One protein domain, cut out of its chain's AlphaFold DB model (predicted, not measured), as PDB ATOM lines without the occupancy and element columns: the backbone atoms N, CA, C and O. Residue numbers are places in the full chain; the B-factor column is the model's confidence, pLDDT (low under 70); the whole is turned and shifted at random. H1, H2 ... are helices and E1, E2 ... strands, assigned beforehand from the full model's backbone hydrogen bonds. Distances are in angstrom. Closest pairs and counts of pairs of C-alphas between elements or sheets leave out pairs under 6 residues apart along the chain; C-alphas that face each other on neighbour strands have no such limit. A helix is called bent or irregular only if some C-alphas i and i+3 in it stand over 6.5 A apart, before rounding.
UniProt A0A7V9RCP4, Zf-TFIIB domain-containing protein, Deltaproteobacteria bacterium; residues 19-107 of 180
ATOM      1  N   HIS A  19      -3.152  29.043  38.035       88.69
ATOM      2  CA  HIS A  19      -3.019  29.242  39.472       88.69
ATOM      3  C   HIS A  19      -3.811  30.472  39.942       88.69
ATOM      4  O   HIS A  19      -3.931  31.453  39.205       88.69
ATOM      5  N   TYR A  20      -4.377  30.399  41.150       82.50
ATOM      6  CA  TYR A  20      -5.004  31.529  41.831       82.50
ATOM      7  C   TYR A  20      -4.056  32.031  42.926       82.50
ATOM      8  O   TYR A  20      -3.891  31.311  43.914       82.50
ATOM      9  N   PRO A  21      -3.473  33.240  42.784       72.81
ATOM     10  CA  PRO A  21      -2.599  33.821  43.798       72.81
ATOM     11  C   PRO A  21      -3.238  33.743  45.189       72.81
ATOM     12  O   PRO A  21      -4.461  33.844  45.322       72.81
ATOM     13  N   ASP A  22      -2.413  33.486  46.202       82.31
ATOM     14  CA  ASP A  22      -2.789  33.359  47.620       82.31
ATOM     15  C   ASP A  22      -3.582  32.100  48.010       82.31
ATOM     16  O   ASP A  22      -3.793  31.841  49.200       82.31
ATOM     17  N   ARG A  23      -3.977  31.263  47.041       87.25
ATOM     18  CA  ARG A  23      -4.717  30.018  47.290       87.25
ATOM     19  C   ARG A  23      -3.923  28.798  46.857       87.25
ATOM     20  O   ARG A  23      -3.262  28.787  45.821       87.25
ATOM     21  N   ASP A  24      -4.079  27.722  47.620       91.31
ATOM     22  CA  ASP A  24      -3.548  26.397  47.279       91.31
ATOM     23  C   ASP A  24      -4.517  25.709  46.303       91.31
ATOM     24  O   ASP A  24      -5.137  24.690  46.607       91.31
ATOM     25  N   LYS A  25      -4.767  26.364  45.162       93.62
ATOM     26  CA  LYS A  25      -5.774  25.961  44.177       93.62
ATOM     27  C   LYS A  25      -5.322  26.250  42.759       93.62
ATOM     28  O   LYS A  25      -4.971  27.379  42.411       93.62
ATOM     29  N   TRP A  26      -5.493  25.251  41.906       95.62
ATOM     30  CA  TRP A  26      -5.232  25.350  40.481       95.62
ATOM     31  C   TRP A  26      -6.381  24.777  39.660       95.62
ATOM     32  O   TRP A  26      -7.073  23.853  40.084       95.62
ATOM     33  N   ARG A  27      -6.572  25.305  38.449       96.25
ATOM     34  CA  ARG A  27      -7.609  24.857  37.514       96.25
ATOM     35  C   ARG A  27      -7.024  24.577  36.137       96.25
ATOM     36  O   ARG A  27      -6.309  25.397  35.566       96.25
ATOM     37  N   CYS A  28      -7.386  23.443  35.552       97.12
ATOM     38  CA  CYS A  28      -7.047  23.145  34.169       97.12
ATOM     39  C   CYS A  28      -8.033  23.834  33.221       97.12
ATOM     40  O   CYS A  28      -9.239  23.628  33.322       97.12
ATOM     41  N   LYS A  29      -7.533  24.587  32.235       96.81
ATOM     42  CA  LYS A  29      -8.370  25.197  31.182       96.81
ATOM     43  C   LYS A  29      -8.794  24.218  30.075       96.81
ATOM     44  O   LYS A  29      -9.537  24.604  29.188       96.81
ATOM     45  N   THR A  30      -8.277  22.983  30.074       97.25
ATOM     46  CA  THR A  30      -8.568  21.972  29.037       97.25
ATOM     47  C   THR A  30      -9.555  20.915  29.516       97.25
ATOM     48  O   THR A  30     -10.598  20.753  28.897       97.25
ATOM     49  N   CYS A  31      -9.260  20.205  30.610       96.62
ATOM     50  CA  CYS A  31     -10.170  19.181  31.142       96.62
ATOM     51  C   CYS A  31     -11.147  19.722  32.196       96.62
ATOM     52  O   CYS A  31     -11.982  18.972  32.688       96.62
ATOM     53  N   ASN A  32     -11.038  21.003  32.567       96.56
ATOM     54  CA  ASN A  32     -11.816  21.645  33.632       96.56
ATOM     55  C   ASN A  32     -11.636  21.057  35.042       96.56
ATOM     56  O   ASN A  32     -12.375  21.452  35.943       96.56
ATOM     57  N   GLY A  33     -10.658  20.170  35.247       96.50
ATOM     58  CA  GLY A  33     -10.319  19.643  36.567       96.50
ATOM     59  C   GLY A  33      -9.629  20.673  37.465       96.50
ATOM     60  O   GLY A  33      -9.135  21.709  36.994       96.50
ATOM     61  N   ALA A  34      -9.606  20.386  38.761       96.88
ATOM     62  CA  ALA A  34      -9.043  21.246  39.789       96.88
ATOM     63  C   ALA A  34      -8.097  20.466  40.699       96.88
ATOM     64  O   ALA A  34      -8.409  19.367  41.138       96.88
ATOM     65  N   LEU A  35      -6.957  21.074  41.009       96.88
ATOM     66  CA  LEU A  35      -6.044  20.600  42.039       96.88
ATOM     67  C   LEU A  35      -6.201  21.515  43.249       96.88
ATOM     68  O   LEU A  35      -6.187  22.739  43.093       96.88
ATOM     69  N   VAL A  36      -6.364  20.941  44.432       95.75
ATOM     70  CA  VAL A  36      -6.605  21.680  45.673       95.75
ATOM     71  C   VAL A  36      -5.688  21.133  46.760       95.75
ATOM     72  O   VAL A  36      -5.634  19.928  46.978       95.75
ATOM     73  N   GLY A  37      -4.957  22.011  47.438       94.06
ATOM     74  CA  GLY A  37      -4.168  21.649  48.609       94.06
ATOM     75  C   GLY A  37      -5.012  21.536  49.870       94.06
ATOM     76  O   GLY A  37      -6.076  22.146  49.982       94.06
ATOM     77  N   GLY A  38      -4.535  20.748  50.831       90.56
ATOM     78  CA  GLY A  38      -5.317  20.324  51.992       90.56
ATOM     79  C   GLY A  38      -5.911  21.466  52.823       90.56
ATOM     80  O   GLY A  38      -7.038  21.344  53.284       90.56
ATOM     81  N   GLU A  39      -5.210  22.593  52.976       87.00
ATOM     82  CA  GLU A  39      -5.745  23.758  53.706       87.00
ATOM     83  C   GLU A  39      -6.883  24.453  52.947       87.00
ATOM     84  O   GLU A  39      -7.873  24.877  53.538       87.00
ATOM     85  N   GLN A  40      -6.770  24.546  51.620       92.19
ATOM     86  CA  GLN A  40      -7.811  25.128  50.776       92.19
ATOM     87  C   GLN A  40      -8.999  24.171  50.608       92.19
ATOM     88  O   GLN A  40     -10.108  24.622  50.329       92.19
ATOM     89  N   LEU A  41      -8.797  22.864  50.799       92.50
ATOM     90  CA  LEU A  41      -9.822  21.838  50.617       92.50
ATOM     91  C   LEU A  41     -11.046  22.064  51.510       92.50
ATOM     92  O   LEU A  41     -12.171  21.953  51.030       92.50
ATOM     93  N   VAL A  42     -10.838  22.469  52.766       89.88
ATOM     94  CA  VAL A  42     -11.922  22.791  53.714       89.88
ATOM     95  C   VAL A  42     -12.810  23.917  53.178       89.88
ATOM     96  O   VAL A  42     -14.032  23.842  53.247       89.88
ATOM     97  N   VAL A  43     -12.213  24.934  52.552       89.50
ATOM     98  CA  VAL A  43     -12.949  26.042  51.916       89.50
ATOM     99  C   VAL A  43     -13.705  25.571  50.666       89.50
ATOM    100  O   VAL A  43     -14.703  26.168  50.257       89.50
ATOM    101  N   GLU A  44     -13.226  24.516  50.008       90.81
ATOM    102  CA  GLU A  44     -13.840  24.014  48.788       90.81
ATOM    103  C   GLU A  44     -15.000  23.051  49.032       90.81
ATOM    104  O   GLU A  44     -16.009  23.179  48.344       90.81
ATOM    105  N   ILE A  45     -14.878  22.118  49.975       89.50
ATOM    106  CA  ILE A  45     -15.848  21.024  50.166       89.50
ATOM    107  C   ILE A  45     -16.345  20.880  51.615       89.50
ATOM    108  O   ILE A  45     -17.021  19.905  51.950       89.50
ATOM    109  N   GLY A  46     -16.045  21.860  52.471       86.81
ATOM    110  CA  GLY A  46     -16.559  21.937  53.834       86.81
ATOM    111  C   GLY A  46     -16.142  20.734  54.691       86.81
ATOM    112  O   GLY A  46     -14.967  20.354  54.658       86.81
ATOM    113  N   PRO A  47     -17.072  20.129  55.458       81.44
ATOM    114  CA  PRO A  47     -16.751  19.078  56.429       81.44
ATOM    115  C   PRO A  47     -16.139  17.821  55.791       81.44
ATOM    116  O   PRO A  47     -15.299  17.171  56.408       81.44
ATOM    117  N   HIS A  48     -16.457  17.537  54.524       86.00
ATOM    118  CA  HIS A  48     -15.908  16.396  53.782       86.00
ATOM    119  C   HIS A  48     -14.382  16.454  53.620       86.00
ATOM    120  O   HIS A  48     -13.748  15.435  53.361       86.00
ATOM    121  N   ALA A  49     -13.758  17.629  53.760       89.56
ATOM    122  CA  ALA A  49     -12.323  17.781  53.548       89.56
ATOM    123  C   ALA A  49     -11.479  16.898  54.475       89.56
ATOM    124  O   ALA A  49     -10.482  16.338  54.022       89.56
ATOM    125  N   GLN A  50     -11.864  16.750  55.746       87.25
ATOM    126  CA  GLN A  50     -11.060  15.977  56.694       87.25
ATOM    127  C   GLN A  50     -11.114  14.479  56.379       87.25
ATOM    128  O   GLN A  50     -10.082  13.817  56.351       87.25
ATOM    129  N   GLU A  51     -12.297  13.968  56.036       88.06
ATOM    130  CA  GLU A  51     -12.487  12.578  55.610       88.06
ATOM    131  C   GLU A  51     -11.697  12.269  54.332       88.06
ATOM    132  O   GLU A  51     -11.053  11.225  54.212       88.06
ATOM    133  N   VAL A  52     -11.658  13.224  53.401       89.81
ATOM    134  CA  VAL A  52     -10.845  13.119  52.190       89.81
ATOM    135  C   VAL A  52      -9.358  13.165  52.504       89.81
ATOM    136  O   VAL A  52      -8.597  12.538  51.787       89.81
ATOM    137  N   LEU A  53      -8.886  13.869  53.524       87.50
ATOM    138  CA  LEU A  53      -7.448  13.940  53.807       87.50
ATOM    139  C   LEU A  53      -6.956  12.748  54.633       87.50
ATOM    140  O   LEU A  53      -5.859  12.252  54.375       87.50
ATOM    141  N   ASP A  54      -7.780  12.271  55.563       86.62
ATOM    142  CA  ASP A  54      -7.389  11.280  56.569       86.62
ATOM    143  C   ASP A  54      -7.965   9.881  56.303       86.62
ATOM    144  O   ASP A  54      -7.571   8.910  56.950       86.62
ATOM    145  N   GLY A  55      -8.906   9.754  55.363       84.06
ATOM    146  CA  GLY A  55      -9.572   8.491  55.070       84.06
ATOM    147  C   GLY A  55      -8.604   7.384  54.650       84.06
ATOM    148  O   GLY A  55      -7.501   7.624  54.155       84.06
ATOM    149  N   ALA A  56      -9.039   6.133  54.782       78.38
ATOM    150  CA  ALA A  56      -8.318   5.013  54.189       78.38
ATOM    151  C   ALA A  56      -8.471   5.030  52.659       78.38
ATOM    152  O   ALA A  56      -9.458   5.539  52.121       78.38
ATOM    153  N   ALA A  57      -7.465   4.514  51.955       72.56
ATOM    154  CA  ALA A  57      -7.590   4.168  50.544       72.56
ATOM    155  C   ALA A  57      -8.592   3.018  50.390       72.56
ATOM    156  O   ALA A  57      -8.560   2.097  51.208       72.56
ATOM    157  N   ASP A  58      -9.400   3.012  49.331       77.38
ATOM    158  CA  ASP A  58     -10.038   1.770  48.889       77.38
ATOM    159  C   ASP A  58      -9.039   1.006  48.000       77.38
ATOM    160  O   ASP A  58      -8.780   1.435  46.872       77.38
ATOM    161  N   PRO A  59      -8.444  -0.107  48.471       71.44
ATOM    162  CA  PRO A  59      -7.449  -0.847  47.700       71.44
ATOM    163  C   PRO A  59      -8.038  -1.517  46.450       71.44
ATOM    164  O   PRO A  59      -7.278  -1.939  45.581       71.44
ATOM    165  N   ALA A  60      -9.367  -1.638  46.348       77.06
ATOM    166  CA  ALA A  60     -10.026  -2.183  45.167       77.06
ATOM    167  C   ALA A  60     -10.128  -1.162  44.021       77.06
ATOM    168  O   ALA A  60     -10.400  -1.545  42.881       77.06
ATOM    169  N   ARG A  61      -9.920   0.131  44.303       80.12
ATOM    170  CA  ARG A  61     -10.012   1.211  43.318       80.12
ATOM    171  C   ARG A  61      -8.654   1.505  42.695       80.12
ATOM    172  O   ARG A  61      -7.626   1.558  43.367       80.12
ATOM    173  N   GLN A  62      -8.651   1.702  41.381       81.25
ATOM    174  CA  GLN A  62      -7.432   1.963  40.629       81.25
ATOM    175  C   GLN A  62      -7.061   3.448  40.707       81.25
ATOM    176  O   GLN A  62      -7.859   4.303  40.350       81.25
ATOM    177  N   ALA A  63      -5.829   3.745  41.118       80.44
ATOM    178  CA  ALA A  63      -5.263   5.089  41.049       80.44
ATOM    179  C   ALA A  63      -5.035   5.504  39.586       80.44
ATOM    180  O   ALA A  63      -4.273   4.846  38.873       80.44
ATOM    181  N   LEU A  64      -5.679   6.588  39.144       84.00
ATOM    182  CA  LEU A  64      -5.627   7.025  37.743       84.00
ATOM    183  C   LEU A  64      -4.657   8.185  37.512       84.00
ATOM    184  O   LEU A  64      -3.959   8.217  36.497       84.00
ATOM    185  N   HIS A  65      -4.601   9.138  38.439       94.75
ATOM    186  CA  HIS A  65      -3.927  10.412  38.214       94.75
ATOM    187  C   HIS A  65      -2.610  10.522  39.009       94.75
ATOM    188  O   HIS A  65      -2.601  10.276  40.214       94.75
ATOM    189  N   PRO A  66      -1.481  10.918  38.388       96.06
ATOM    190  CA  PRO A  66      -0.222  11.123  39.098       96.06
ATOM    191  C   PRO A  66      -0.227  12.434  39.890       96.06
ATOM    192  O   PRO A  66      -0.736  13.460  39.433       96.06
ATOM    193  N   CYS A  67       0.407  12.438  41.058       95.81
ATOM    194  CA  CYS A  67       0.640  13.660  41.816       95.81
ATOM    195  C   CYS A  67       1.584  14.591  41.031       95.81
ATOM    196  O   CYS A  67       2.666  14.160  40.635       95.81
ATOM    197  N   PRO A  68       1.256  15.880  40.847       95.56
ATOM    198  CA  PRO A  68       2.105  16.800  40.092       95.56
ATOM    199  C   PRO A  68       3.394  17.201  40.827       95.56
ATOM    200  O   PRO A  68       4.261  17.819  40.215       95.56
ATOM    201  N   VAL A  69       3.532  16.848  42.111       95.38
ATOM    202  CA  VAL A  69       4.743  17.111  42.905       95.38
ATOM    203  C   VAL A  69       5.700  15.920  42.890       95.38
ATOM    204  O   VAL A  69       6.885  16.099  42.630       95.38
ATOM    205  N   CYS A  70       5.205  14.703  43.137       94.81
ATOM    206  CA  CYS A  70       6.053  13.508  43.260       94.81
ATOM    207  C   CYS A  70       5.877  12.455  42.166       94.81
ATOM    208  O   CYS A  70       6.547  11.429  42.212       94.81
ATOM    209  N   ALA A  71       4.973  12.669  41.211       94.31
ATOM    210  CA  ALA A  71       4.625  11.748  40.127       94.31
ATOM    211  C   ALA A  71       4.035  10.385  40.547       94.31
ATOM    212  O   ALA A  71       3.584   9.638  39.678       94.31
ATOM    213  N   PHE A  72       3.967  10.060  41.843       93.12
ATOM    214  CA  PHE A  72       3.304   8.843  42.311       93.12
ATOM    215  C   PHE A  72       1.791   8.885  42.040       93.12
ATOM    216  O   PHE A  72       1.191   9.958  42.175       93.12
ATOM    217  N   PRO A  73       1.161   7.746  41.689       92.31
ATOM    218  CA  PRO A  73      -0.286   7.661  41.532       92.31
ATOM    219  C   PRO A  73      -0.993   8.119  42.808       92.31
ATOM    220  O   PRO A  73      -0.658   7.681  43.909       92.31
ATOM    221  N   MET A  74      -1.952   9.024  42.657       94.00
ATOM    222  CA  MET A  74      -2.778   9.495  43.757       94.00
ATOM    223  C   MET A  74      -3.822   8.441  44.117       94.00
ATOM    224  O   MET A  74      -4.354   7.744  43.263       94.00
ATOM    225  N   THR A  75      -4.089   8.310  45.409       92.00
ATOM    226  CA  THR A  75      -5.025   7.340  45.961       92.00
ATOM    227  C   THR A  75      -6.466   7.775  45.684       92.00
ATOM    228  O   THR A  75      -6.829   8.875  46.108       92.00
ATOM    229  N   PRO A  76      -7.302   6.934  45.057       92.38
ATOM    230  CA  PRO A  76      -8.711   7.246  44.863       92.38
ATOM    231  C   PRO A  76      -9.463   7.227  46.200       92.38
ATOM    232  O   PRO A  76      -9.210   6.395  47.078       92.38
ATOM    233  N   TYR A  77     -10.407   8.146  46.353       91.94
ATOM    234  CA  TYR A  77     -11.282   8.276  47.508       91.94
ATOM    235  C   TYR A  77     -12.686   8.664  47.052       91.94
ATOM    236  O   TYR A  77     -12.841   9.484  46.154       91.94
ATOM    237  N   THR A  78     -13.719   8.080  47.656       90.75
ATOM    238  CA  THR A  78     -15.111   8.327  47.255       90.75
ATOM    239  C   THR A  78     -15.822   9.210  48.274       90.75
ATOM    240  O   THR A  78     -15.876   8.871  49.453       90.75
ATOM    241  N   ILE A  79     -16.404  10.313  47.805       88.69
ATOM    242  CA  ILE A  79     -17.287  11.206  48.562       88.69
ATOM    243  C   ILE A  79     -18.684  11.052  47.965       88.69
ATOM    244  O   ILE A  79     -18.914  11.449  46.820       88.69
ATOM    245  N   GLY A  80     -19.606  10.428  48.697       86.69
ATOM    246  CA  GLY A  80     -20.922  10.083  48.156       86.69
ATOM    247  C   GLY A  80     -20.795   9.171  46.933       86.69
ATOM    248  O   GLY A  80     -20.479   7.989  47.061       86.69
ATOM    249  N   THR A  81     -21.022   9.720  45.737       88.25
ATOM    250  CA  THR A  81     -20.877   9.002  44.453       88.25
ATOM    251  C   THR A  81     -19.692   9.471  43.604       88.25
ATOM    252  O   THR A  81     -19.505   8.997  42.483       88.25
ATOM    253  N   ILE A  82     -18.901  10.412  44.117       90.62
ATOM    254  CA  ILE A  82     -17.855  11.119  43.379       90.62
ATOM    255  C   ILE A  82     -16.501  10.579  43.817       90.62
ATOM    256  O   ILE A  82     -16.188  10.568  45.004       90.62
ATOM    257  N   GLU A  83     -15.700  10.136  42.856       92.44
ATOM    258  CA  GLU A  83     -14.342   9.658  43.096       92.44
ATOM    259  C   GLU A  83     -13.365  10.818  42.886       92.44
ATOM    260  O   GLU A  83     -13.420  11.500  41.873       92.44
ATOM    261  N   VAL A  84     -12.490  11.058  43.855       93.94
ATOM    262  CA  VAL A  84     -11.423  12.061  43.795       93.94
ATOM    263  C   VAL A  84     -10.091  11.380  44.061       93.94
ATOM    264  O   VAL A  84     -10.035  10.403  44.805       93.94
ATOM    265  N   ASP A  85      -8.998  11.905  43.519       95.00
ATOM    266  CA  ASP A  85      -7.672  11.339  43.772       95.00
ATOM    267  C   ASP A  85      -6.885  12.213  44.744       95.00
ATOM    268  O   ASP A  85      -6.738  13.415  44.527       95.00
ATOM    269  N   ARG A  86      -6.310  11.628  45.796       93.94
ATOM    270  CA  ARG A  86      -5.479  12.356  46.764       93.94
ATOM    271  C   ARG A  86      -4.049  11.846  46.832       93.94
ATOM    272  O   ARG A  86      -3.782  10.649  46.871       93.94
ATOM    273  N   CYS A  87      -3.104  12.763  46.958       93.56
ATOM    274  CA  CYS A  87      -1.755  12.459  47.399       93.56
ATOM    275  C   CYS A  87      -1.672  12.639  48.917       93.56
ATOM    276  O   CYS A  87      -1.760  13.768  49.398       93.56
ATOM    277  N   VAL A  88      -1.463  11.550  49.663       90.31
ATOM    278  CA  VAL A  88      -1.325  11.594  51.131       90.31
ATOM    279  C   VAL A  88      -0.075  12.378  51.546       90.31
ATOM    280  O   VAL A  88      -0.156  13.250  52.405       90.31
ATOM    281  N   GLU A  89       1.051  12.141  50.867       91.75
ATOM    282  CA  GLU A  89       2.343  12.776  51.170       91.75
ATOM    283  C   GLU A  89       2.297  14.305  51.028       91.75
ATOM    284  O   GLU A  89       2.714  15.046  51.913       91.75
ATOM    285  N   HIS A  90       1.739  14.793  49.916       93.19
ATOM    286  CA  HIS A  90       1.710  16.227  49.605       93.19
ATOM    287  C   HIS A  90       0.395  16.895  50.017       93.19
ATOM    288  O   HIS A  90       0.242  18.097  49.831       93.19
ATOM    289  N   ARG A  91      -0.565  16.135  50.561       93.56
ATOM    290  CA  ARG A  91      -1.919  16.604  50.900       93.56
ATOM    291  C   ARG A  91      -2.569  17.404  49.762       93.56
ATOM    292  O   ARG A  91      -3.155  18.460  49.988       93.56
ATOM    293  N   LEU A  92      -2.437  16.905  48.534       94.56
ATOM    294  CA  LEU A  92      -3.060  17.465  47.332       94.56
ATOM    295  C   LEU A  92      -4.224  16.577  46.907       94.56
ATOM    296  O   LEU A  92      -4.089  15.358  46.919       94.56
ATOM    297  N   VAL A  93      -5.334  17.179  46.490       95.81
ATOM    298  CA  VAL A  93      -6.523  16.477  45.996       95.81
ATOM    299  C   VAL A  93      -6.846  16.956  44.590       95.81
ATOM    300  O   VAL A  93      -6.935  18.160  44.328       95.81
ATOM    301  N   TRP A  94      -7.001  16.010  43.676       97.19
ATOM    302  CA  TRP A  94      -7.436  16.223  42.311       97.19
ATOM    303  C   TRP A  94      -8.924  15.914  42.169       97.19
ATOM    304  O   TRP A  94      -9.404  14.866  42.590       97.19
ATOM    305  N   PHE A  95      -9.618  16.852  41.537       97.00
ATOM    306  CA  PHE A  95     -11.009  16.760  41.132       97.00
ATOM    307  C   PHE A  95     -11.062  16.781  39.613       97.00
ATOM    308  O   PHE A  95     -10.543  17.708  38.974       97.00
ATOM    309  N   ASP A  96     -11.750  15.817  39.029       96.25
ATOM    310  CA  ASP A  96     -12.073  15.837  37.621       96.25
ATOM    311  C   ASP A  96     -13.093  16.932  37.278       96.25
ATOM    312  O   ASP A  96     -13.688  17.611  38.126       96.25
ATOM    313  N   GLY A  97     -13.244  17.179  35.975       96.19
ATOM    314  CA  GLY A  97     -14.062  18.272  35.459       96.19
ATOM    315  C   GLY A  97     -15.490  18.259  36.011       96.19
ATOM    316  O   GLY A  97     -16.300  17.412  35.648       96.19
ATOM    317  N   GLY A  98     -15.813  19.251  36.846       92.12
ATOM    318  CA  GLY A  98     -17.153  19.463  37.406       92.12
ATOM    319  C   GLY A  98     -17.431  18.779  38.749       92.12
ATOM    320  O   GLY A  98     -18.454  19.081  39.359       92.12
ATOM    321  N   GLU A  99     -16.536  17.933  39.261       94.88
ATOM    322  CA  GLU A  99     -16.761  17.174  40.502       94.88
ATOM    323  C   GLU A  99     -16.874  18.055  41.742       94.88
ATOM    324  O   GLU A  99     -17.808  17.903  42.524       94.88
ATOM    325  N   ILE A 100     -16.002  19.059  41.867       92.00
ATOM    326  CA  ILE A 100     -16.035  20.011  42.988       92.00
ATOM    327  C   ILE A 100     -17.388  20.735  43.098       92.00
ATOM    328  O   ILE A 100     -17.836  21.078  44.186       92.00
ATOM    329  N   GLY A 101     -18.050  20.971  41.958       90.12
ATOM    330  CA  GLY A 101     -19.367  21.600  41.913       90.12
ATOM    331  C   GLY A 101     -20.478  20.654  42.358       90.12
ATOM    332  O   GLY A 101     -21.400  21.094  43.033       90.12
ATOM    333  N   LYS A 102     -20.367  19.363  42.020       90.94
ATOM    334  CA  LYS A 102     -21.319  18.333  42.449       90.94
ATOM    335  C   LYS A 102     -21.253  18.117  43.961       90.94
ATOM    336  O   LYS A 102     -22.287  18.191  44.606       90.94
ATOM    337  N   ILE A 103     -20.050  17.992  44.530       88.88
ATOM    338  CA  ILE A 103     -19.865  17.856  45.990       88.88
ATOM    339  C   ILE A 103     -20.472  19.060  46.718       88.88
ATOM    340  O   ILE A 103     -21.221  18.903  47.673       88.88
ATOM    341  N   ARG A 104     -20.214  20.281  46.235       84.00
ATOM    342  CA  ARG A 104     -20.799  21.503  46.814       84.00
ATOM    343  C   ARG A 104     -22.320  21.568  46.739       84.00
ATOM    344  O   ARG A 104     -22.912  22.230  47.578       84.00
ATOM    345  N   ALA A 105     -22.929  20.954  45.728       82.75
ATOM    346  CA  ALA A 105     -24.382  20.892  45.599       82.75
ATOM    347  C   ALA A 105     -25.008  19.849  46.540       82.75
ATOM    348  O   ALA A 105     -26.188  19.960  46.856       82.75
ATOM    349  N   GLU A 106     -24.228  18.853  46.972       74.25
ATOM    350  CA  GLU A 106     -24.641  17.852  47.962       74.25
ATOM    351  C   GLU A 106     -24.507  18.358  49.404       74.25
ATOM    352  O   GLU A 106     -25.233  17.879  50.269       74.25
ATOM    353  N   ILE A 107     -23.637  19.345  49.667       63.47
ATOM    354  CA  ILE A 107     -23.607  20.053  50.955       63.47
ATOM    355  C   ILE A 107     -24.931  20.823  51.070       63.47
ATOM    356  O   ILE A 107     -25.147  21.758  50.288       63.47
TER     357      ILE A 107
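What this domain is: This is residues 19 to 107 of the 180 residues of the protein "Zf-TFIIB domain-containing protein" of Deltaproteobacteria bacterium (UniProt A0A7V9RCP4). A strongly twisted sheet of five antiparallel strands, E1 to E5, has three short helices, H1, H2 and H3, over one face. Residues 55 to 74 make a long loop past the E3 edge, and the longest distance runs from that loop to the stretch before E1. The printed part has 89 residues, with named elements in the order E1 E2 H1 H2 E3 E4 E5 H3; the sheet runs E1, E2, E5, E4, E3, and the class is mixed, helices and strands. It is compact and rounded, with a radius of gyration of the C-alphas of 12.0 A and spans of 35 by 30 by 23 A.

Where its parts are: E1, residues 25 to 27, begins at C-alpha 25 (-5.774, 25.961, 44.177) and is 7.0 A long. E2 is residues 34 to 37, 10.1 A. H1, residues 38 to 45, is 10.7 A long, and H2, residues 48 to 54, is 10.3 A long. H1 is neither bent nor irregular, but only just: C-alphas 39 and 42 are 6.3 A apart. E3 is residues 75 to 79, 13.1 A, and E4 is residues 82 to 87, 16.6 A. E5 is residues 92 to 95, 10.1 A, and H3, residues 99 to 106, is 10.9 A long and ends at C-alpha 106 (-24.641, 17.852, 47.962).

How they stand to each other: E1 and E2 form a hairpin, with N 26 and O 35 2.9 A apart. E2 and E5 are antiparallel neighbours, with N 36 and O 93 2.8 A apart. E3, E4 and E5 are a meander, each strand the antiparallel neighbour of the one before; N 94 and O 85 are 2.7 A apart, N 77 and O 84 2.8 A. H1, H2 and H3 on one face of the sheet make two layers. H1 is over E2 at a height over the sheet of 7.5 A and only just stands up from it, rising 41 degrees. H1 and H2, a helical hairpin, touch at a shallow tilt of 30 degrees, opposite ways; their closest C-alphas, of Val 42 and Ala 49, are 5.0 A apart. H2 has a height over the sheet of 6.9 A. H3, at 9.1 A, is only just over E4, on which 3 of its 8 C-alphas fall, and runs across it at 70 degrees on the local plane. H3 touches H1 at a steep tilt of 52 degrees, the same way; their closest C-alphas, of Ile 45 and Arg 104, are 6.0 A apart. H2 and H3 are apart. Every O i to N i+4 pair is within hydrogen-bond range in H2 and H3, and 2 of 4 in H1.

The domain as a whole: The two C-alphas farthest apart, of Pro 21 and Ala 60, are 36.8 A apart. The printed part has no cut, and the link from H2 to E3, 20 residues, is long. The mean pLDDT of the printed part is 89.7, and residue 107 is under 70.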